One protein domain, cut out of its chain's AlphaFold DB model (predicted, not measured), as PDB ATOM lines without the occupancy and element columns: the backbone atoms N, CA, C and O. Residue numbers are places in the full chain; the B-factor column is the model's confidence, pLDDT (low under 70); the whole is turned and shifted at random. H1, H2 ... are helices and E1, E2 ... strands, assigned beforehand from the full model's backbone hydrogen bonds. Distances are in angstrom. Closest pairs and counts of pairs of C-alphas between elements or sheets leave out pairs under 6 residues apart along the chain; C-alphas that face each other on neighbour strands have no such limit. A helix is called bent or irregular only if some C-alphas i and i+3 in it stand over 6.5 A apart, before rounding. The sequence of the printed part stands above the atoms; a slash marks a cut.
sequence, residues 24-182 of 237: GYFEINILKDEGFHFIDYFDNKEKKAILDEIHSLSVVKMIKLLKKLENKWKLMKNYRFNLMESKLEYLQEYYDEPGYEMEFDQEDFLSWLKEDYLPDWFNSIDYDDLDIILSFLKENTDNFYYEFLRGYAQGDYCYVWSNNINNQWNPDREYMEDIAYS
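Overview. This is residues 24 to 182 of the 237 residues of an uncharacterized protein of Lactobacillus salivarius DSM 20555 = ATCC 11741 (UniProt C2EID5). A small three-stranded sheet lies at one end of an elongated domain, with H7 and H1 over one face and H6 over the other; H6 is shared with a loose bundle of H2, H3, H5 and H6 that makes the middle. Beyond H5, H4 makes the other end, and residues 95 to 101 stick out there. The printed part has 159 residues, with seven named helices and three named strands in the order H1 E1 H2 H3 H4 H5 H6 E2 E3 H7; the sheet, ordered E1 E3 E2, is antiparallel. The class is mostly helix; the whole is loose, with a radius of gyration of the C-alphas of 19.2 A and spans of 66 by 34 by 24 A.

Along the chain. The strands are E1, residues 37 to 39, E3, residues 157 to 162, 17.0 A long, and E2, residues 145 to 150, 16.6 A. H7 is residues 173 to 181, with C-alpha 181 at (110.468, 211.411, 40.648), and H1 is residues 24 to 33, from C-alpha 24 at (113.890, 205.925, 37.882). H6 is residues 127 to 140, 20.3 A; H2 residues 44 to 56, 18.2 A; H3 residues 59 to 72, 20.0 A; H5 residues 106 to 122, 22.6 A; and H4 residues 83 to 95, 18.4 A, ending at C-alpha 95 at (146.357, 250.750, 20.363). H5 and H6 are irregular: C-alphas 115 and 118 are 7.2 A apart, C-alphas 128 and 131 7.1 A. H5 has a kink of 34 degrees near residue 113.

Arrangement. E2 and E3 form a hairpin, with N 147 and O 160 at 2.9 A; E1 pairs with E3 through N 37 and O 161 at 2.8 A. H6 and H7 are on opposite faces of the sheet, at heights over the sheet of 9.0 A and 8.7 A. H1 touches H7, closest at the C-alphas of Gly 24 and Ile 179, 4.9 A. H3 touches H6, closest at the C-alphas of Leu 65 and Phe 136, 6.9 A, and H5, at those of Val 59 and Lys 114, 6.0 A. With residues 51 to 55 alone, H2 only just touches H5, with 3 pairs of C-alphas within 8 A, closest at His 55 and Pro 119, 7.1 A. H4 only just touches H5, also with 3 pairs, closest at the C-alphas of Tyr 90 and Phe 109, 7.2 A. Every O i to N i+4 pair is within hydrogen-bond range in H1, H2, H3 and H7, against 8 of 9 in H4, 7 of 13 in H5 and 8 of 10 in H6.

Size, cuts and confidence. The C-alphas farthest apart, those of Gly 99 and Ser 182, are 66.4 A apart. The printed part has no cut and no long link. Its mean pLDDT is 86.7; residues 24 to 26, 94 to 102, 152 to 155, 167 to 169 and 182 are under 70.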
ATOM      1  N   GLY A  24     113.559 204.726  38.669       58.84
ATOM      2  CA  GLY A  24     113.890 205.925  37.882       58.84
ATOM      3  C   GLY A  24     115.384 206.042  37.554       58.84
ATOM      4  O   GLY A  24     115.759 206.619  36.536       58.84
ATOM      5  N   TYR A  25     116.257 205.444  38.373       65.06
ATOM      6  CA  TYR A  25     117.708 205.567  38.226       65.06
ATOM      7  C   TYR A  25     118.228 204.971  36.911       65.06
ATOM      8  O   TYR A  25     119.077 205.577  36.256       65.06
ATOM      9  N   PHE A  26     117.716 203.808  36.495       67.62
ATOM     10  CA  PHE A  26     118.134 203.185  35.234       67.62
ATOM     11  C   PHE A  26     117.741 204.029  34.020       67.62
ATOM     12  O   PHE A  26     118.593 204.291  33.173       67.62
ATOM     13  N   GLU A  27     116.497 204.506  33.971       77.00
ATOM     14  CA  GLU A  27     116.012 205.330  32.861       77.00
ATOM     15  C   GLU A  27     116.738 206.685  32.820       77.00
ATOM     16  O   GLU A  27     117.207 207.090  31.763       77.00
ATOM     17  N   ILE A  28     116.956 207.343  33.970       84.38
ATOM     18  CA  ILE A  28     117.757 208.580  34.051       84.38
ATOM     19  C   ILE A  28     119.151 208.377  33.453       84.38
ATOM     20  O   ILE A  28     119.645 209.252  32.745       84.38
ATOM     21  N   ASN A  29     119.816 207.258  33.750       83.75
ATOM     22  CA  ASN A  29     121.156 207.004  33.224       83.75
ATOM     23  C   ASN A  29     121.144 206.755  31.715       83.75
ATOM     24  O   ASN A  29     122.014 207.278  31.026       83.75
ATOM     25  N   ILE A  30     120.139 206.041  31.197       84.88
ATOM     26  CA  ILE A  30     119.954 205.866  29.750       84.88
ATOM     27  C   ILE A  30     119.758 207.229  29.078       84.88
ATOM     28  O   ILE A  30     120.459 207.551  28.125       84.88
ATOM     29  N   LEU A  31     118.879 208.076  29.619       88.44
ATOM     30  CA  LEU A  31     118.650 209.420  29.091       88.44
ATOM     31  C   LEU A  31     119.911 210.289  29.151       88.44
ATOM     32  O   LEU A  31     120.196 211.035  28.217       88.44
ATOM     33  N   LYS A  32     120.702 210.183  30.224       89.81
ATOM     34  CA  LYS A  32     122.003 210.860  30.329       89.81
ATOM     35  C   LYS A  32     122.981 210.394  29.253       89.81
ATOM     36  O   LYS A  32     123.659 211.234  28.665       89.81
ATOM     37  N   ASP A  33     123.024 209.096  28.963       88.94
ATOM     38  CA  ASP A  33     123.835 208.534  27.875       88.94
ATOM     39  C   ASP A  33     123.350 209.005  26.491       88.94
ATOM     40  O   ASP A  33     124.150 209.161  25.567       88.94
ATOM     41  N   GLU A  34     122.058 209.303  26.355       88.56
ATOM     42  CA  GLU A  34     121.451 209.895  25.156       88.56
ATOM     43  C   GLU A  34     121.617 211.425  25.066       88.56
ATOM     44  O   GLU A  34     121.254 212.033  24.055       88.56
ATOM     45  N   GLY A  35     122.224 212.054  26.077       90.38
ATOM     46  CA  GLY A  35     122.532 213.486  26.090       90.38
ATOM     47  C   GLY A  35     121.487 214.362  26.784       90.38
ATOM     48  O   GLY A  35     121.395 215.554  26.485       90.38
ATOM     49  N   PHE A  36     120.682 213.801  27.688       92.81
ATOM     50  CA  PHE A  36     119.865 214.588  28.610       92.81
ATOM     51  C   PHE A  36     120.651 214.984  29.856       92.81
ATOM     52  O   PHE A  36     121.375 214.198  30.467       92.81
ATOM     53  N   HIS A  37     120.428 216.214  30.286       93.88
ATOM     54  CA  HIS A  37     120.959 216.773  31.514       93.88
ATOM     55  C   HIS A  37     119.834 216.889  32.532       93.88
ATOM     56  O   HIS A  37     118.818 217.512  32.241       93.88
ATOM     57  N   PHE A  38     120.025 216.309  33.715       91.75
ATOM     58  CA  PHE A  38     119.113 216.414  34.857       91.75
ATOM     59  C   PHE A  38     119.816 217.217  35.950       91.75
ATOM     60  O   PHE A  38     120.753 216.712  36.567       91.75
ATOM     61  N   ILE A  39     119.386 218.463  36.161       92.31
ATOM     62  CA  ILE A  39     120.027 219.428  37.060       92.31
ATOM     63  C   ILE A  39     119.147 219.640  38.296       92.31
ATOM     64  O   ILE A  39     118.292 220.531  38.348       92.31
ATOM     65  N   ASP A  40     119.367 218.807  39.306       85.75
ATOM     66  CA  ASP A  40     118.887 218.993  40.681       85.75
ATOM     67  C   ASP A  40     119.834 219.900  41.498       85.75
ATOM     68  O   ASP A  40     119.395 220.653  42.366       85.75
ATOM     69  N   TYR A  41     121.123 219.909  41.148       85.50
ATOM     70  CA  TYR A  41     122.155 220.804  41.663       85.50
ATOM     71  C   TYR A  41     123.074 221.290  40.529       85.50
ATOM     72  O   TYR A  41     123.421 220.532  39.626       85.50
ATOM     73  N   PHE A  42     123.487 222.562  40.566       89.44
ATOM     74  CA  PHE A  42     124.295 223.175  39.505       89.44
ATOM     75  C   PHE A  42     125.779 223.170  39.869       89.44
ATOM     76  O   PHE A  42     126.303 224.114  40.464       89.44
ATOM     77  N   ASP A  43     126.441 222.065  39.533       90.94
ATOM     78  CA  ASP A  43     127.876 221.883  39.725       90.94
ATOM     79  C   ASP A  43     128.707 222.408  38.535       90.94
ATOM     80  O   ASP A  43     128.193 222.938  37.549       90.94
ATOM     81  N   ASN A  44     130.032 222.250  38.612       92.94
ATOM     82  CA  ASN A  44     130.940 222.689  37.549       92.94
ATOM     83  C   ASN A  44     130.753 221.926  36.227       92.94
ATOM     84  O   ASN A  44     131.083 222.470  35.172       92.94
ATOM     85  N   LYS A  45     130.273 220.677  36.263       93.50
ATOM     86  CA  LYS A  45     130.042 219.873  35.058       93.50
ATOM     87  C   LYS A  45     128.811 220.399  34.325       93.50
ATOM     88  O   LYS A  45     128.907 220.681  33.133       93.50
ATOM     89  N   GLU A  46     127.708 220.595  35.040       93.56
ATOM     90  CA  GLU A  46     126.473 221.142  34.472       93.56
ATOM     91  C   GLU A  46     126.659 222.595  34.028       93.56
ATOM     92  O   GLU A  46     126.212 222.982  32.947       93.56
ATOM     93  N   LYS A  47     127.417 223.386  34.798       95.06
ATOM     94  CA  LYS A  47     127.799 224.742  34.396       95.06
ATOM     95  C   LYS A  47     128.575 224.755  33.093       95.06
ATOM     96  O   LYS A  47     128.248 225.540  32.210       95.06
ATOM     97  N   LYS A  48     129.571 223.878  32.950       95.19
ATOM     98  CA  LYS A  48     130.337 223.781  31.709       95.19
ATOM     99  C   LYS A  48     129.444 223.399  30.526       95.19
ATOM    100  O   LYS A  48     129.517 224.066  29.504       95.19
ATOM    101  N   ALA A  49     128.585 222.391  30.682       94.75
ATOM    102  CA  ALA A  49     127.683 221.958  29.615       94.75
ATOM    103  C   ALA A  49     126.768 223.098  29.132       94.75
ATOM    104  O   ALA A  49     126.630 223.318  27.934       94.75
ATOM    105  N   ILE A  50     126.210 223.885  30.055       95.94
ATOM    106  CA  ILE A  50     125.379 225.043  29.701       95.94
ATOM    107  C   ILE A  50     126.200 226.175  29.070       95.94
ATOM    108  O   ILE A  50     125.725 226.825  28.139       95.94
ATOM    109  N   LEU A  51     127.423 226.428  29.545       96.31
ATOM    110  CA  LEU A  51     128.308 227.424  28.936       96.31
ATOM    111  C   LEU A  51     128.684 227.048  27.500       96.31
ATOM    112  O   LEU A  51     128.659 227.919  26.634       96.31
ATOM    113  N   ASP A  52     128.957 225.770  27.232       95.44
ATOM    114  CA  ASP A  52     129.235 225.272  25.881       95.44
ATOM    115  C   ASP A  52     128.042 225.568  24.941       95.44
ATOM    116  O   ASP A  52     128.229 226.094  23.838       95.44
ATOM    117  N   GLU A  53     126.806 225.371  25.415       96.19
ATOM    118  CA  GLU A  53     125.594 225.740  24.668       96.19
ATOM    119  C   GLU A  53     125.458 227.251  24.456       96.19
ATOM    120  O   GLU A  53     125.140 227.695  23.350       96.19
ATOM    121  N   ILE A  54     125.731 228.069  25.476       97.06
ATOM    122  CA  ILE A  54     125.699 229.534  25.356       97.06
ATOM    123  C   ILE A  54     126.746 230.018  24.341       97.06
ATOM    124  O   ILE A  54     126.441 230.882  23.518       97.06
ATOM    125  N   HIS A  55     127.958 229.460  24.357       95.38
ATOM    126  CA  HIS A  55     129.048 229.833  23.448       95.38
ATOM    127  C   HIS A  55     128.803 229.375  22.001       95.38
ATOM    128  O   HIS A  55     129.314 229.981  21.050       95.38
ATOM    129  N   SER A  56     127.963 228.356  21.798       94.44
ATOM    130  CA  SER A  56     127.517 227.952  20.460       94.44
ATOM    131  C   SER A  56     126.658 229.028  19.772       94.44
ATOM    132  O   SER A  56     126.642 229.128  18.540       94.44
ATOM    133  N   LEU A  57     125.997 229.898  20.547       96.62
ATOM    134  CA  LEU A  57     125.128 230.950  20.028       96.62
ATOM    135  C   LEU A  57     125.901 231.990  19.198       96.62
ATOM    136  O   LEU A  57     127.114 232.188  19.311       96.62
ATOM    137  N   SER A  58     125.175 232.717  18.348       96.00
ATOM    138  CA  SER A  58     125.730 233.909  17.704       96.00
ATOM    139  C   SER A  58     125.906 235.041  18.720       96.00
ATOM    140  O   SER A  58     125.120 235.155  19.661       96.00
ATOM    141  N   VAL A  59     126.859 235.946  18.473       96.50
ATOM    142  CA  VAL A  59     127.113 237.136  19.314       96.50
ATOM    143  C   VAL A  59     125.821 237.901  19.626       96.50
ATOM    144  O   VAL A  59     125.554 238.272  20.766       96.50
ATOM    145  N   VAL A  60     124.947 238.074  18.630       96.31
ATOM    146  CA  VAL A  60     123.652 238.753  18.808       96.31
ATOM    147  C   VAL A  60     122.752 238.022  19.811       96.31
ATOM    148  O   VAL A  60     122.074 238.670  20.609       96.31
ATOM    149  N   LYS A  61     122.712 236.685  19.770       97.88
ATOM    150  CA  LYS A  61     121.921 235.867  20.699       97.88
ATOM    151  C   LYS A  61     122.544 235.865  22.099       97.88
ATOM    152  O   LYS A  61     121.800 236.060  23.055       97.88
ATOM    153  N   MET A  62     123.871 235.777  22.212       98.12
ATOM    154  CA  MET A  62     124.586 235.912  23.490       98.12
ATOM    155  C   MET A  62     124.278 237.260  24.157       98.12
ATOM    156  O   MET A  62     123.818 237.294  25.292       98.12
ATOM    157  N   ILE A  63     124.389 238.377  23.429       97.44
ATOM    158  CA  ILE A  63     124.064 239.715  23.957       97.44
ATOM    159  C   ILE A  63     122.594 239.811  24.396       97.44
ATOM    160  O   ILE A  63     122.275 240.461  25.393       97.44
ATOM    161  N   LYS A  64     121.662 239.189  23.659       98.06
ATOM    162  CA  LYS A  64     120.242 239.161  24.047       98.06
ATOM    163  C   LYS A  64     120.019 238.373  25.336       98.06
ATOM    164  O   LYS A  64     119.256 238.845  26.178       98.06
ATOM    165  N   LEU A  65     120.659 237.212  25.480       98.38
ATOM    166  CA  LEU A  65     120.605 236.417  26.705       98.38
ATOM    167  C   LEU A  65     121.202 237.197  27.879       98.38
ATOM    168  O   LEU A  65     120.535 237.342  28.901       98.38
ATOM    169  N   LEU A  66     122.384 237.792  27.694       97.44
ATOM    170  CA  LEU A  66     123.035 238.623  28.704       97.44
ATOM    171  C   LEU A  66     122.088 239.721  29.192       97.44
ATOM    172  O   LEU A  66     121.795 239.793  30.376       97.44
ATOM    173  N   LYS A  67     121.457 240.481  28.291       96.00
ATOM    174  CA  LYS A  67     120.475 241.511  28.676       96.00
ATOM    175  C   LYS A  67     119.282 240.975  29.474       96.00
ATOM    176  O   LYS A  67     118.722 241.707  30.294       96.00
ATOM    177  N   LYS A  68     118.840 239.733  29.239       97.06
ATOM    178  CA  LYS A  68     117.797 239.098  30.064       97.06
ATOM    179  C   LYS A  68     118.324 238.816  31.476       97.06
ATOM    180  O   LYS A  68     117.634 239.150  32.441       97.06
ATOM    181  N   LEU A  69     119.542 238.292  31.586       96.94
ATOM    182  CA  LEU A  69     120.213 238.026  32.861       96.94
ATOM    183  C   LEU A  69     120.491 239.311  33.649       96.94
ATOM    184  O   LEU A  69     120.091 239.410  34.801       96.94
ATOM    185  N   GLU A  70     121.019 240.362  33.025       95.50
ATOM    186  CA  GLU A  70     121.268 241.656  33.684       95.50
ATOM    187  C   GLU A  70     120.011 242.260  34.322       95.50
ATOM    188  O   GLU A  70     120.069 242.901  35.376       95.50
ATOM    189  N   ASN A  71     118.854 242.073  33.677       93.75
ATOM    190  CA  ASN A  71     117.574 242.510  34.221       93.75
ATOM    191  C   ASN A  71     117.165 241.674  35.441       93.75
ATOM    192  O   ASN A  71     116.671 242.245  36.414       93.75
ATOM    193  N   LYS A  72     117.401 240.356  35.416       94.75
ATOM    194  CA  LYS A  72     117.172 239.455  36.557       94.75
ATOM    195  C   LYS A  72     118.101 239.787  37.726       94.75
ATOM    196  O   LYS A  72     117.622 239.957  38.846       94.75
ATOM    197  N   TRP A  73     119.389 239.981  37.450       94.50
ATOM    198  CA  TRP A  73     120.421 240.396  38.407       94.50
ATOM    199  C   TRP A  73     120.229 241.830  38.919       94.50
ATOM    200  O   TRP A  73     120.891 242.251  39.864       94.50
ATOM    201  N   LYS A  74     119.308 242.594  38.312       92.25
ATOM    202  CA  LYS A  74     119.014 243.995  38.648       92.25
ATOM    203  C   LYS A  74     120.265 244.875  38.604       92.25
ATOM    204  O   LYS A  74     120.399 245.803  39.404       92.25
ATOM    205  N   LEU A  75     121.160 244.622  37.645       91.00
ATOM    206  CA  LEU A  75     122.378 245.413  37.493       91.00
ATOM    207  C   LEU A  75     122.032 246.885  37.249       91.00
ATOM    208  O   LEU A  75     121.136 247.220  36.455       91.00
ATOM    209  N   MET A  76     122.752 247.778  37.931       89.06
ATOM    210  CA  MET A  76     122.650 249.213  37.675       89.06
ATOM    211  C   MET A  76     123.154 249.513  36.262       89.06
ATOM    212  O   MET A  76     124.025 248.825  35.742       89.06
ATOM    213  N   LYS A  77     122.596 250.549  35.631       87.00
ATOM    214  CA  LYS A  77     122.790 250.837  34.201       87.00
ATOM    215  C   LYS A  77     124.263 250.920  33.769       87.00
ATOM    216  O   LYS A  77     124.570 250.532  32.655       87.00
ATOM    217  N   ASN A  78     125.136 251.430  34.631       87.25
ATOM    218  CA  ASN A  78     126.569 251.612  34.383       87.25
ATOM    219  C   ASN A  78     127.411 250.332  34.542       87.25
ATOM    220  O   ASN A  78     128.604 250.383  34.291       87.25
ATOM    221  N   TYR A  79     126.812 249.225  34.984       88.00
ATOM    222  CA  TYR A  79     127.448 247.902  35.040       88.00
ATOM    223  C   TYR A  79     126.810 246.925  34.046       88.00
ATOM    224  O   TYR A  79     126.990 245.720  34.167       88.00
ATOM    225  N   ARG A  80     125.990 247.428  33.118       92.56
ATOM    226  CA  ARG A  80     125.400 246.614  32.058       92.56
ATOM    227  C   ARG A  80     126.293 246.663  30.835       92.56
ATOM    228  O   ARG A  80     126.828 247.720  30.509       92.56
ATOM    229  N   PHE A  81     126.354 245.553  30.126       93.81
ATOM    230  CA  PHE A  81     126.957 245.414  28.824       93.81
ATOM    231  C   PHE A  81     126.508 246.534  27.882       93.81
ATOM    232  O   PHE A  81     125.317 246.736  27.593       93.81
ATOM    233  N   ASN A  82     127.502 247.233  27.350       93.44
ATOM    234  CA  ASN A  82     127.331 248.304  26.393       93.44
ATOM    235  C   ASN A  82     128.258 248.061  25.205       93.44
ATOM    236  O   ASN A  82     129.463 248.259  25.290       93.44
ATOM    237  N   LEU A  83     127.664 247.710  24.064       90.19
ATOM    238  CA  LEU A  83     128.398 247.405  22.836       90.19
ATOM    239  C   LEU A  83     129.348 248.534  22.396       90.19
ATOM    240  O   LEU A  83     130.383 248.262  21.799       90.19
ATOM    241  N   MET A  84     128.995 249.795  22.666       88.12
ATOM    242  CA  MET A  84     129.853 250.932  22.323       88.12
ATOM    243  C   MET A  84     131.080 251.006  23.231       88.12
ATOM    244  O   MET A  84     132.168 251.299  22.749       88.12
ATOM    245  N   GLU A  85     130.911 250.739  24.525       89.12
ATOM    246  CA  GLU A  85     132.019 250.718  25.486       89.12
ATOM    247  C   GLU A  85     132.946 249.534  25.203       89.12
ATOM    248  O   GLU A  85     134.146 249.744  25.077       89.12
ATOM    249  N   SER A  86     132.399 248.344  24.938       89.06
ATOM    250  CA  SER A  86     133.196 247.169  24.557       89.06
ATOM    251  C   SER A  86     133.976 247.381  23.255       89.06
ATOM    252  O   SER A  86     135.090 246.896  23.112       89.06
ATOM    253  N   LYS A  87     133.433 248.149  22.296       87.56
ATOM    254  CA  LYS A  87     134.180 248.536  21.089       87.56
ATOM    255  C   LYS A  87     135.365 249.452  21.406       87.56
ATOM    256  O   LYS A  87     136.395 249.355  20.746       87.56
ATOM    257  N   LEU A  88     135.213 250.373  22.358       86.38
ATOM    258  CA  LEU A  88     136.306 251.254  22.775       86.38
ATOM    259  C   LEU A  88     137.398 250.475  23.510       86.38
ATOM    260  O   LEU A  88     138.568 250.744  23.271       86.38
ATOM    261  N   GLU A  89     137.008 249.518  24.350       86.75
ATOM    262  CA  GLU A  89     137.916 248.610  25.058       86.75
ATOM    263  C   GLU A  89     138.734 247.761  24.080       86.75
ATOM    264  O   GLU A  89     139.958 247.828  24.110       86.75
ATOM    265  N   TYR A  90     138.074 247.107  23.116       85.44
ATOM    266  CA  TYR A  90     138.750 246.390  22.032       85.44
ATOM    267  C   TYR A  90     139.760 247.282  21.299       85.44
ATOM    268  O   TYR A  90     140.910 246.910  21.125       85.44
ATOM    269  N   LEU A  91     139.382 248.503  20.906       82.44
ATOM    270  CA  LEU A  91     140.328 249.396  20.232       82.44
ATOM    271  C   LEU A  91     141.518 249.771  21.136       82.44
ATOM    272  O   LEU A  91     142.635 249.872  20.640       82.44
ATOM    273  N   GLN A  92     141.304 249.974  22.439       78.06
ATOM    274  CA  GLN A  92     142.372 250.310  23.390       78.06
ATOM    275  C   GLN A  92     143.383 249.175  23.569       78.06
ATOM    276  O   GLN A  92     144.579 249.454  23.517       78.06
ATOM    277  N   GLU A  93     142.923 247.927  23.710       70.25
ATOM    278  CA  GLU A  93     143.808 246.756  23.836       70.25
ATOM    279  C   GLU A  93     144.810 246.659  22.673       70.25
ATOM    280  O   GLU A  93     145.969 246.308  22.886       70.25
ATOM    281  N   TYR A  94     144.397 247.052  21.464       66.88
ATOM    282  CA  TYR A  94     145.245 247.031  20.268       66.88
ATOM    283  C   TYR A  94     146.071 248.313  20.055       66.88
ATOM    284  O   TYR A  94     147.160 248.248  19.488       66.88
ATOM    285  N   TYR A  95     145.604 249.488  20.499       58.91
ATOM    286  CA  TYR A  95     146.357 250.750  20.363       58.91
ATOM    287  C   TYR A  95     147.561 250.857  21.314       58.91
ATOM    288  O   TYR A  95     148.487 251.620  21.031       58.91
ATOM    289  N   ASP A  96     147.569 250.104  22.416       59.88
ATOM    290  CA  ASP A  96     148.711 250.046  23.335       59.88
ATOM    291  C   ASP A  96     149.901 249.236  22.765       59.88
ATOM    292  O   ASP A  96     150.998 249.264  23.337       59.88
ATOM    293  N   GLU A  97     149.748 248.586  21.599       58.47
ATOM    294  CA  GLU A  97     150.861 247.994  20.852       58.47
ATOM    295  C   GLU A  97     151.615 249.053  20.012       58.47
ATOM    296  O   GLU A  97     151.074 249.641  19.067       58.47
ATOM    297  N   PRO A  98     152.905 249.326  20.301       50.09
ATOM    298  CA  PRO A  98     153.645 250.381  19.618       50.09
ATOM    299  C   PRO A  98     153.861 250.066  18.129       50.09
ATOM    300  O   PRO A  98     154.618 249.164  17.774       50.09
ATOM    301  N   GLY A  99     153.266 250.893  17.260       56.53
ATOM    302  CA  GLY A  99     153.449 250.857  15.802       56.53
ATOM    303  C   GLY A  99     152.245 250.351  15.000       56.53
ATOM    304  O   GLY A  99     152.355 250.258  13.778       56.53
ATOM    305  N   TYR A 100     151.121 250.051  15.655       54.38
ATOM    306  CA  TYR A 100     149.912 249.538  15.012       54.38
ATOM    307  C   TYR A 100     148.869 250.653  14.791       54.38
ATOM    308  O   TYR A 100     148.254 251.155  15.726       54.38
ATOM    309  N   GLU A 101     148.655 251.058  13.535       56.47
ATOM    310  CA  GLU A 101     147.470 251.819  13.111       56.47
ATOM    311  C   GLU A 101     146.474 250.822  12.509       56.47
ATOM    312  O   GLU A 101     146.528 250.528  11.316       56.47
ATOM    313  N   MET A 102     145.601 250.240  13.335       60.88
ATOM    314  CA  MET A 102     144.603 249.290  12.842       60.88
ATOM    315  C   MET A 102     143.322 250.015  12.414       60.88
ATOM    316  O   MET A 102     142.725 250.768  13.188       60.88
ATOM    317  N   GLU A 103     142.879 249.781  11.178       70.81
ATOM    318  CA  GLU A 103     141.504 250.084  10.778       70.81
ATOM    319  C   GLU A 103     140.561 249.097  11.482       70.81
ATOM    320  O   GLU A 103     140.874 247.918  11.612       70.81
ATOM    321  N   PHE A 104     139.414 249.576  11.973       79.75
ATOM    322  CA  PHE A 104     138.449 248.730  12.678       79.75
ATOM    323  C   PHE A 104     137.941 247.602  11.769       79.75
ATOM    324  O   PHE A 104     137.192 247.868  10.824       79.75
ATOM    325  N   ASP A 105     138.284 246.362  12.113       85.88
ATOM    326  CA  ASP A 105     137.747 245.161  11.485       85.88
ATOM    327  C   ASP A 105     136.534 244.655  12.278       85.88
ATOM    328  O   ASP A 105     136.590 244.382  13.477       85.88
ATOM    329  N   GLN A 106     135.394 244.567  11.596       87.69
ATOM    330  CA  GLN A 106     134.157 244.108  12.206       87.69
ATOM    331  C   GLN A 106     134.167 242.599  12.485       87.69
ATOM    332  O   GLN A 106     133.544 242.180  13.458       87.69
ATOM    333  N   GLU A 107     134.800 241.788  11.637       90.94
ATOM    334  CA  GLU A 107     134.841 240.334  11.825       90.94
ATOM    335  C   GLU A 107     135.728 239.980  13.015       90.94
ATOM    336  O   GLU A 107     135.299 239.216  13.882       90.94
ATOM    337  N   ASP A 108     136.890 240.625  13.117       90.19
ATOM    338  CA  ASP A 108     137.809 240.448  14.241       90.19
ATOM    339  C   ASP A 108     137.175 240.889  15.570       90.19
ATOM    340  O   ASP A 108     137.142 240.125  16.534       90.19
ATOM    341  N   PHE A 109     136.525 242.060  15.598       91.06
ATOM    342  CA  PHE A 109     135.789 242.519  16.781       91.06
ATOM    343  C   PHE A 109     134.679 241.547  17.212       91.06
ATOM    344  O   PHE A 109     134.441 241.347  18.405       91.06
ATOM    345  N   LEU A 110     133.966 240.943  16.256       93.44
ATOM    346  CA  LEU A 110     132.947 239.939  16.568       93.44
ATOM    347  C   LEU A 110     133.563 238.636  17.095       93.44
ATOM    348  O   LEU A 110     132.929 237.998  17.938       93.44
ATOM    349  N   SER A 111     134.758 238.259  16.630       93.62
ATOM    350  CA  SER A 111     135.515 237.116  17.154       93.62
ATOM    351  C   SER A 111     135.940 237.366  18.595       93.62
ATOM    352  O   SER A 111     135.555 236.601  19.473       93.62
ATOM    353  N   TRP A 112     136.588 238.503  18.864       94.19
ATOM    354  CA  TRP A 112     136.985 238.919  20.214       94.19
ATOM    355  C   TRP A 112     135.790 238.971  21.175       94.19
ATOM    356  O   TRP A 112     135.831 238.426  22.278       94.19
ATOM    357  N   LEU A 113     134.653 239.537  20.736       95.50
ATOM    358  CA  LEU A 113     133.431 239.526  21.545       95.50
ATOM    359  C   LEU A 113     132.979 238.106  21.902       95.50
ATOM    360  O   LEU A 113     132.456 237.891  22.995       95.50
ATOM    361  N   LYS A 114     133.098 237.163  20.966       95.19
ATOM    362  CA  LYS A 114     132.618 235.791  21.129       95.19
ATOM    363  C   LYS A 114     133.560 234.936  21.974       95.19
ATOM    364  O   LYS A 114     133.068 234.124  22.751       95.19
ATOM    365  N   GLU A 115     134.860 235.087  21.779       93.38
ATOM    366  CA  GLU A 115     135.879 234.190  22.325       93.38
ATOM    367  C   GLU A 115     136.427 234.689  23.662       93.38
ATOM    368  O   GLU A 115     136.611 233.879  24.569       93.38
ATOM    369  N   ASP A 116     136.577 236.006  23.816       90.62
ATOM    370  CA  ASP A 116     137.286 236.590  24.957       90.62
ATOM    371  C   ASP A 116     136.362 237.408  25.864       90.62
ATOM    372  O   ASP A 116     136.441 237.312  27.084       90.62
ATOM    373  N   TYR A 117     135.434 238.187  25.296       93.56
ATOM    374  CA  TYR A 117     134.704 239.181  26.090       93.56
ATOM    375  C   TYR A 117     133.393 238.680  26.707       93.56
ATOM    376  O   TYR A 117     133.164 238.773  27.912       93.56
ATOM    377  N   LEU A 118     132.461 238.186  25.886       95.56
ATOM    378  CA  LEU A 118     131.148 237.749  26.369       95.56
ATOM    379  C   LEU A 118     131.205 236.512  27.285       95.56
ATOM    380  O   LEU A 118     130.410 236.485  28.228       95.56
ATOM    381  N   PRO A 119     132.084 235.510  27.066       94.88
ATOM    382  CA  PRO A 119     132.207 234.357  27.963       94.88
ATOM    383  C   PRO A 119     132.416 234.730  29.437       94.88
ATOM    384  O   PRO A 119     131.802 234.125  30.319       94.88
ATOM    385  N   ASP A 120     133.184 235.785  29.715       93.00
ATOM    386  CA  ASP A 120     133.455 236.240  31.083       93.00
ATOM    387  C   ASP A 120     132.200 236.685  31.836       93.00
ATOM    388  O   ASP A 120     132.061 236.432  33.037       93.00
ATOM    389  N   TRP A 121     131.225 237.261  31.133       93.81
ATOM    390  CA  TRP A 121     129.935 237.597  31.731       93.81
ATOM    391  C   TRP A 121     129.160 236.348  32.153       93.81
ATOM    392  O   TRP A 121     128.522 236.332  33.209       93.81
ATOM    393  N   PHE A 122     129.225 235.282  31.353       95.94
ATOM    394  CA  PHE A 122     128.512 234.037  31.633       95.94
ATOM    395  C   PHE A 122     129.208 233.173  32.686       95.94
ATOM    396  O   PHE A 122     128.548 232.369  33.338       95.94
ATOM    397  N   ASN A 123     130.491 233.395  32.977       91.81
ATOM    398  CA  ASN A 123     131.172 232.729  34.091       91.81
ATOM    399  C   ASN A 123     130.521 233.006  35.457       91.81
ATOM    400  O   ASN A 123     130.728 232.236  36.397       91.81
ATOM    401  N   SER A 124     129.694 234.049  35.578       89.94
ATOM    402  CA  SER A 124     128.978 234.384  36.814       89.94
ATOM    403  C   SER A 124     127.626 233.682  36.982       89.94
ATOM    404  O   SER A 124     127.033 233.826  38.045       89.94
ATOM    405  N   ILE A 125     127.141 232.922  35.988       94.94
ATOM    406  CA  ILE A 125     125.822 232.273  36.089       94.94
ATOM    407  C   ILE A 125     125.772 231.264  37.240       94.94
ATOM    408  O   ILE A 125     126.762 230.567  37.522       94.94
ATOM    409  N   ASP A 126     124.596 231.159  37.853       93.88
ATOM    410  CA  ASP A 126     124.290 230.214  38.924       93.88
ATOM    411  C   ASP A 126     122.977 229.439  38.680       93.88
ATOM    412  O   ASP A 126     122.356 229.532  37.619       93.88
ATOM    413  N   TYR A 127     122.580 228.626  39.665       92.56
ATOM    414  CA  TYR A 127     121.379 227.786  39.598       92.56
ATOM    415  C   TYR A 127     120.105 228.602  39.343       92.56
ATOM    416  O   TYR A 127     119.201 228.152  38.636       92.56
ATOM    417  N   ASP A 128     120.015 229.810  39.904       92.62
ATOM    418  CA  ASP A 128     118.807 230.617  39.802       92.62
ATOM    419  C   ASP A 128     118.633 231.155  38.380       92.62
ATOM    420  O   ASP A 128     117.503 231.409  37.957       92.62
ATOM    421  N   ASP A 129     119.713 231.308  37.614       95.81
ATOM    422  CA  ASP A 129     119.693 231.803  36.235       95.81
ATOM    423  C   ASP A 129     119.152 230.797  35.211       95.81
ATOM    424  O   ASP A 129     118.709 231.206  34.130       95.81
ATOM    425  N   LEU A 130     119.128 229.506  35.558       95.75
ATOM    426  CA  LEU A 130     118.823 228.403  34.643       95.75
ATOM    427  C   LEU A 130     117.486 228.555  33.921       95.75
ATOM    428  O   LEU A 130     117.435 228.353  32.712       95.75
ATOM    429  N   ASP A 131     116.430 228.991  34.606       94.94
ATOM    430  CA  ASP A 131     115.116 229.147  33.972       94.94
ATOM    431  C   ASP A 131     115.140 230.160  32.813       94.94
ATOM    432  O   ASP A 131     114.529 229.940  31.768       94.94
ATOM    433  N   ILE A 132     115.909 231.250  32.948       97.62
ATOM    434  CA  ILE A 132     116.060 232.247  31.877       97.62
ATOM    435  C   ILE A 132     116.917 231.687  30.745       97.62
ATOM    436  O   ILE A 132     116.582 231.889  29.576       97.62
ATOM    437  N   ILE A 133     118.017 231.017  31.090       98.06
ATOM    438  CA  ILE A 133     118.982 230.481  30.128       98.06
ATOM    439  C   ILE A 133     118.340 229.376  29.292       98.06
ATOM    440  O   ILE A 133     118.301 229.482  28.069       98.06
ATOM    441  N   LEU A 134     117.784 228.353  29.937       97.62
ATOM    442  CA  LEU A 134     117.221 227.182  29.271       97.62
ATOM    443  C   LEU A 134     115.965 227.536  28.468       97.62
ATOM    444  O   LEU A 134     115.817 227.079  27.334       97.62
ATOM    445  N   SER A 135     115.114 228.438  28.978       97.31
ATOM    446  CA  SER A 135     113.996 228.980  28.189       97.31
ATOM    447  C   SER A 135     114.488 229.723  26.947       97.31
ATOM    448  O   SER A 135     113.924 229.572  25.866       97.31
ATOM    449  N   PHE A 136     115.556 230.517  27.072       98.25
ATOM    450  CA  PHE A 136     116.126 231.230  25.932       98.25
ATOM    451  C   PHE A 136     116.735 230.274  24.902       98.25
ATOM    452  O   PHE A 136     116.535 230.485  23.707       98.25
ATOM    453  N   LEU A 137     117.444 229.231  25.342       97.38
ATOM    454  CA  LEU A 137     118.006 228.204  24.463       97.38
ATOM    455  C   LEU A 137     116.895 227.442  23.724       97.38
ATOM    456  O   LEU A 137     116.952 227.359  22.501       97.38
ATOM    457  N   LYS A 138     115.817 227.033  24.409       95.25
ATOM    458  CA  LYS A 138     114.623 226.415  23.786       95.25
ATOM    459  C   LYS A 138     114.011 227.281  22.678       95.25
ATOM    460  O   LYS A 138     113.544 226.767  21.670       95.25
ATOM    461  N   GLU A 139     114.016 228.605  22.844       95.56
ATOM    462  CA  GLU A 139     113.498 229.554  21.846       95.56
ATOM    463  C   GLU A 139     114.466 229.826  20.678       95.56
ATOM    464  O   GLU A 139     114.046 230.358  19.648       95.56
ATOM    465  N   ASN A 140     115.767 229.563  20.845       95.81
ATOM    466  CA  ASN A 140     116.811 230.071  19.947       95.81
ATOM    467  C   ASN A 140     117.763 229.004  19.399       95.81
ATOM    468  O   ASN A 140     118.613 229.359  18.574       95.81
ATOM    469  N   THR A 141     117.628 227.750  19.804       91.94
ATOM    470  CA  THR A 141     118.455 226.631  19.356       91.94
ATOM    471  C   THR A 141     117.543 225.548  18.795       91.94
ATOM    472  O   THR A 141     116.582 225.132  19.439       91.94
ATOM    473  N   ASP A 142     117.824 225.116  17.566       88.81
ATOM    474  CA  ASP A 142     117.086 224.017  16.949       88.81
ATOM    475  C   ASP A 142     117.338 222.726  17.737       88.81
ATOM    476  O   ASP A 142     118.441 222.519  18.237       88.81
ATOM    477  N   ASN A 143     116.332 221.850  17.827       89.00
ATOM    478  CA  ASN A 143     116.429 220.560  18.529       89.00
ATOM    479  C   ASN A 143     116.736 220.664  20.038       89.00
ATOM    480  O   ASN A 143     117.167 219.687  20.653       89.00
ATOM    481  N   PHE A 144     116.492 221.830  20.643       93.12
ATOM    482  CA  PHE A 144     116.684 222.034  22.074       93.12
ATOM    483  C   PHE A 144     115.414 221.713  22.867       93.12
ATOM    484  O   PHE A 144     114.343 222.285  22.647       93.12
ATOM    485  N   TYR A 145     115.551 220.815  23.832       93.88
ATOM    486  CA  TYR A 145     114.535 220.437  24.798       93.88
ATOM    487  C   TYR A 145     114.821 221.068  26.143       93.88
ATOM    488  O   TYR A 145     115.966 221.121  26.582       93.88
ATOM    489  N   TYR A 146     113.761 221.507  26.811       94.44
ATOM    490  CA  TYR A 146     113.840 221.998  28.172       94.44
ATOM    491  C   TYR A 146     112.494 221.853  28.878       94.44
ATOM    492  O   TYR A 146     111.484 222.329  28.353       94.44
ATOM    493  N   GLU A 147     112.508 221.276  30.078       94.38
ATOM    494  CA  GLU A 147     111.397 221.278  31.024       94.38
ATOM    495  C   GLU A 147     111.878 221.564  32.454       94.38
ATOM    496  O   GLU A 147     112.965 221.161  32.871       94.38
ATOM    497  N   PHE A 148     111.025 222.248  33.218       93.12
ATOM    498  CA  PHE A 148     111.182 222.411  34.662       93.12
ATOM    499  C   PHE A 148     110.224 221.468  35.382       93.12
ATOM    500  O   PHE A 148     109.003 221.668  35.370       93.12
ATOM    501  N   LEU A 149     110.793 220.449  36.016       90.00
ATOM    502  CA  LEU A 149     110.063 219.384  36.683       90.00
ATOM    503  C   LEU A 149     109.865 219.713  38.160       90.00
ATOM    504  O   LEU A 149     110.713 220.356  38.787       90.00
ATOM    505  N   ARG A 150     108.744 219.260  38.724       84.75
ATOM    506  CA  ARG A 150     108.463 219.370  40.160       84.75
ATOM    507  C   ARG A 150     108.045 218.018  40.710       84.75
ATOM    508  O   ARG A 150     107.071 217.445  40.235       84.75
ATOM    509  N   GLY A 151     108.758 217.556  41.725       73.50
ATOM    510  CA  GLY A 151     108.427 216.335  42.441       73.50
ATOM    511  C   GLY A 151     107.309 216.544  43.455       73.50
ATOM    512  O   GLY A 151     106.681 217.605  43.553       73.50
ATOM    513  N   TYR A 152     107.058 215.501  44.240       65.12
ATOM    514  CA  TYR A 152     105.933 215.466  45.170       65.12
ATOM    515  C   TYR A 152     106.221 216.167  46.509       65.12
ATOM    516  O   TYR A 152     105.273 216.504  47.227       65.12
ATOM    517  N   ALA A 153     107.490 216.429  46.849       59.59
ATOM    518  CA  ALA A 153     107.871 217.149  48.059       59.59
ATOM    519  C   ALA A 153     108.357 218.580  47.785       59.59
ATOM    520  O   ALA A 153     108.840 218.946  46.715       59.59
ATOM    521  N   GLN A 154     108.221 219.430  48.804       54.88
ATOM    522  CA  GLN A 154     108.734 220.793  48.759       54.88
ATOM    523  C   GLN A 154     110.264 220.770  48.653       54.88
ATOM    524  O   GLN A 154     110.929 220.312  49.578       54.88
ATOM    525  N   GLY A 155     110.792 221.339  47.571       66.00
ATOM    526  CA  GLY A 155     112.228 221.331  47.278       66.00
ATOM    527  C   GLY A 155     112.621 220.354  46.172       66.00
ATOM    528  O   GLY A 155     113.733 220.456  45.672       66.00
ATOM    529  N   ASP A 156     111.703 219.484  45.741       75.50
ATOM    530  CA  ASP A 156     111.945 218.565  44.633       75.50
ATOM    531  C   ASP A 156     111.692 219.302  43.323       75.50
ATOM    532  O   ASP A 156     110.562 219.410  42.841       75.50
ATOM    533  N   TYR A 157     112.751 219.870  42.767       85.94
ATOM    534  CA  TYR A 157     112.722 220.482  41.450       85.94
ATOM    535  C   TYR A 157     113.984 220.118  40.675       85.94
ATOM    536  O   TYR A 157     115.057 219.935  41.243       85.94
ATOM    537  N   CYS A 158     113.830 219.962  39.368       89.62
ATOM    538  CA  CYS A 158     114.900 219.557  38.473       89.62
ATOM    539  C   CYS A 158     114.698 220.275  37.145       89.62
ATOM    540  O   CYS A 158     113.583 220.316  36.615       89.62
ATOM    541  N   TYR A 159     115.769 220.849  36.610       94.25
ATOM    542  CA  TYR A 159     115.774 221.286  35.223       94.25
ATOM    543  C   TYR A 159     116.245 220.130  34.354       94.25
ATOM    544  O   TYR A 159     117.312 219.571  34.603       94.25
ATOM    545  N   VAL A 160     115.470 219.802  33.324       94.38
ATOM    546  CA  VAL A 160     115.852 218.794  32.339       94.38
ATOM    547  C   VAL A 160     116.009 219.450  30.989       94.38
ATOM    548  O   VAL A 160     115.098 220.141  30.540       94.38
ATOM    549  N   TRP A 161     117.148 219.242  30.337       95.31
ATOM    550  CA  TRP A 161     117.381 219.767  28.996       95.31
ATOM    551  C   TRP A 161     118.217 218.820  28.134       95.31
ATOM    552  O   TRP A 161     118.919 217.950  28.643       95.31
ATOM    553  N   SER A 162     118.117 218.984  26.819       94.00
ATOM    554  CA  SER A 162     118.972 218.314  25.835       94.00
ATOM    555  C   SER A 162     119.074 219.180  24.583       94.00
ATOM    556  O   SER A 162     118.105 219.831  24.207       94.00
ATOM    557  N   ASN A 163     120.226 219.190  23.920       91.19
ATOM    558  CA  ASN A 163     120.451 219.887  22.647       91.19
ATOM    559  C   ASN A 163     120.342 218.954  21.422       91.19
ATOM    560  O   ASN A 163     120.660 219.358  20.304       91.19
ATOM    561  N   ASN A 164     119.936 217.698  21.631       84.38
ATOM    562  CA  ASN A 164     119.977 216.643  20.620       84.38
ATOM    563  C   ASN A 164     118.623 215.935  20.442       84.38
ATOM    564  O   ASN A 164     118.563 214.754  20.091       84.38
ATOM    565  N   ILE A 165     117.511 216.639  20.675       82.62
ATOM    566  CA  ILE A 165     116.191 216.056  20.429       82.62
ATOM    567  C   ILE A 165     115.946 215.944  18.929       82.62
ATOM    568  O   ILE A 165     115.900 216.929  18.195       82.62
ATOM    569  N   ASN A 166     115.743 214.717  18.459       72.44
ATOM    570  CA  ASN A 166     115.276 214.487  17.103       72.44
ATOM    571  C   ASN A 166     113.738 214.570  17.047       72.44
ATOM    572  O   ASN A 166     113.034 214.247  18.000       72.44
ATOM    573  N   ASN A 167     113.187 214.956  15.894       60.62
ATOM    574  CA  ASN A 167     111.735 215.096  15.692       60.62
ATOM    575  C   ASN A 167     110.924 213.791  15.871       60.62
ATOM    576  O   ASN A 167     109.702 213.818  15.728       60.62
ATOM    577  N   GLN A 168     111.574 212.646  16.100       61.19
ATOM    578  CA  GLN A 168     110.907 211.353  16.271       61.19
ATOM    579  C   GLN A 168     110.628 211.027  17.737       61.19
ATOM    580  O   GLN A 168     109.758 210.201  18.008       61.19
ATOM    581  N   TRP A 169     111.312 211.689  18.668       68.81
ATOM    582  CA  TRP A 169     111.128 211.466  20.088       68.81
ATOM    583  C   TRP A 169     111.250 212.779  20.852       68.81
ATOM    584  O   TRP A 169     112.329 213.337  21.021       68.81
ATOM    585  N   ASN A 170     110.093 213.274  21.281       71.50
ATOM    586  CA  ASN A 170     109.969 214.440  22.133       71.50
ATOM    587  C   ASN A 170     109.239 213.986  23.402       71.50
ATOM    588  O   ASN A 170     108.011 213.849  23.358       71.50
ATOM    589  N   PRO A 171     109.976 213.649  24.472       78.75
ATOM    590  CA  PRO A 171     109.372 213.234  25.723       78.75
ATOM    591  C   PRO A 171     108.487 214.362  26.243       78.75
ATOM    592  O   PRO A 171     108.854 215.535  26.178       78.75
ATOM    593  N   ASP A 172     107.298 214.018  26.724       84.25
ATOM    594  CA  ASP A 172     106.476 215.003  27.404       84.25
ATOM    595  C   ASP A 172     106.946 215.195  28.850       84.25
ATOM    596  O   ASP A 172     107.773 214.459  29.401       84.25
ATOM    597  N   ARG A 173     106.419 216.251  29.463       84.88
ATOM    598  CA  ARG A 173     106.731 216.604  30.841       84.88
ATOM    599  C   ARG A 173     106.303 215.519  31.830       84.88
ATOM    600  O   ARG A 173     107.010 215.330  32.810       84.88
ATOM    601  N   GLU A 174     105.174 214.853  31.593       80.94
ATOM    602  CA  GLU A 174     104.641 213.821  32.493       80.94
ATOM    603  C   GLU A 174     105.617 212.645  32.573       80.94
ATOM    604  O   GLU A 174     106.049 212.286  33.661       80.94
ATOM    605  N   TYR A 175     106.094 212.159  31.426       82.50
ATOM    606  CA  TYR A 175     107.133 211.134  31.353       82.50
ATOM    607  C   TYR A 175     108.433 211.560  32.052       82.50
ATOM    608  O   TYR A 175     109.042 210.768  32.765       82.50
ATOM    609  N   MET A 176     108.860 212.817  31.900       86.75
ATOM    610  CA  MET A 176     110.076 213.305  32.560       86.75
ATOM    611  C   MET A 176     109.924 213.471  34.074       86.75
ATOM    612  O   MET A 176     110.858 213.160  34.812       86.75
ATOM    613  N   GLU A 177     108.771 213.948  34.549       82.06
ATOM    614  CA  GLU A 177     108.443 213.997  35.979       82.06
ATOM    615  C   GLU A 177     108.392 212.583  36.560       82.06
ATOM    616  O   GLU A 177     108.968 212.345  37.622       82.06
ATOM    617  N   ASP A 178     107.801 211.639  35.827       76.31
ATOM    618  CA  ASP A 178     107.814 210.230  36.186       76.31
ATOM    619  C   ASP A 178     109.251 209.711  36.251       76.31
ATOM    620  O   ASP A 178     109.612 209.075  37.220       76.31
ATOM    621  N   ILE A 179     110.143 209.995  35.317       79.25
ATOM    622  CA  ILE A 179     111.514 209.466  35.412       79.25
ATOM    623  C   ILE A 179     112.302 210.096  36.561       79.25
ATOM    624  O   ILE A 179     112.998 209.393  37.295       79.25
ATOM    625  N   ALA A 180     112.178 211.412  36.731       79.12
ATOM    626  CA  ALA A 180     112.899 212.158  37.755       79.12
ATOM    627  C   ALA A 180     112.407 211.840  39.176       79.12
ATOM    628  O   ALA A 180     113.200 211.888  40.118       79.12
ATOM    629  N   TYR A 181     111.116 211.530  39.339       73.31
ATOM    630  CA  TYR A 181     110.468 211.411  40.648       73.31
ATOM    631  C   TYR A 181     109.650 210.132  40.857       73.31
ATOM    632  O   TYR A 181     109.128 209.947  41.964       73.31
ATOM    633  N   SER A 182     109.556 209.228  39.870       65.38
ATOM    634  CA  SER A 182     109.016 207.872  40.066       65.38
ATOM    635  C   SER A 182     109.967 207.102  40.946       65.38
ATOM    636  O   SER A 182     110.890 206.397  40.540       65.38
TER     637      SER A 182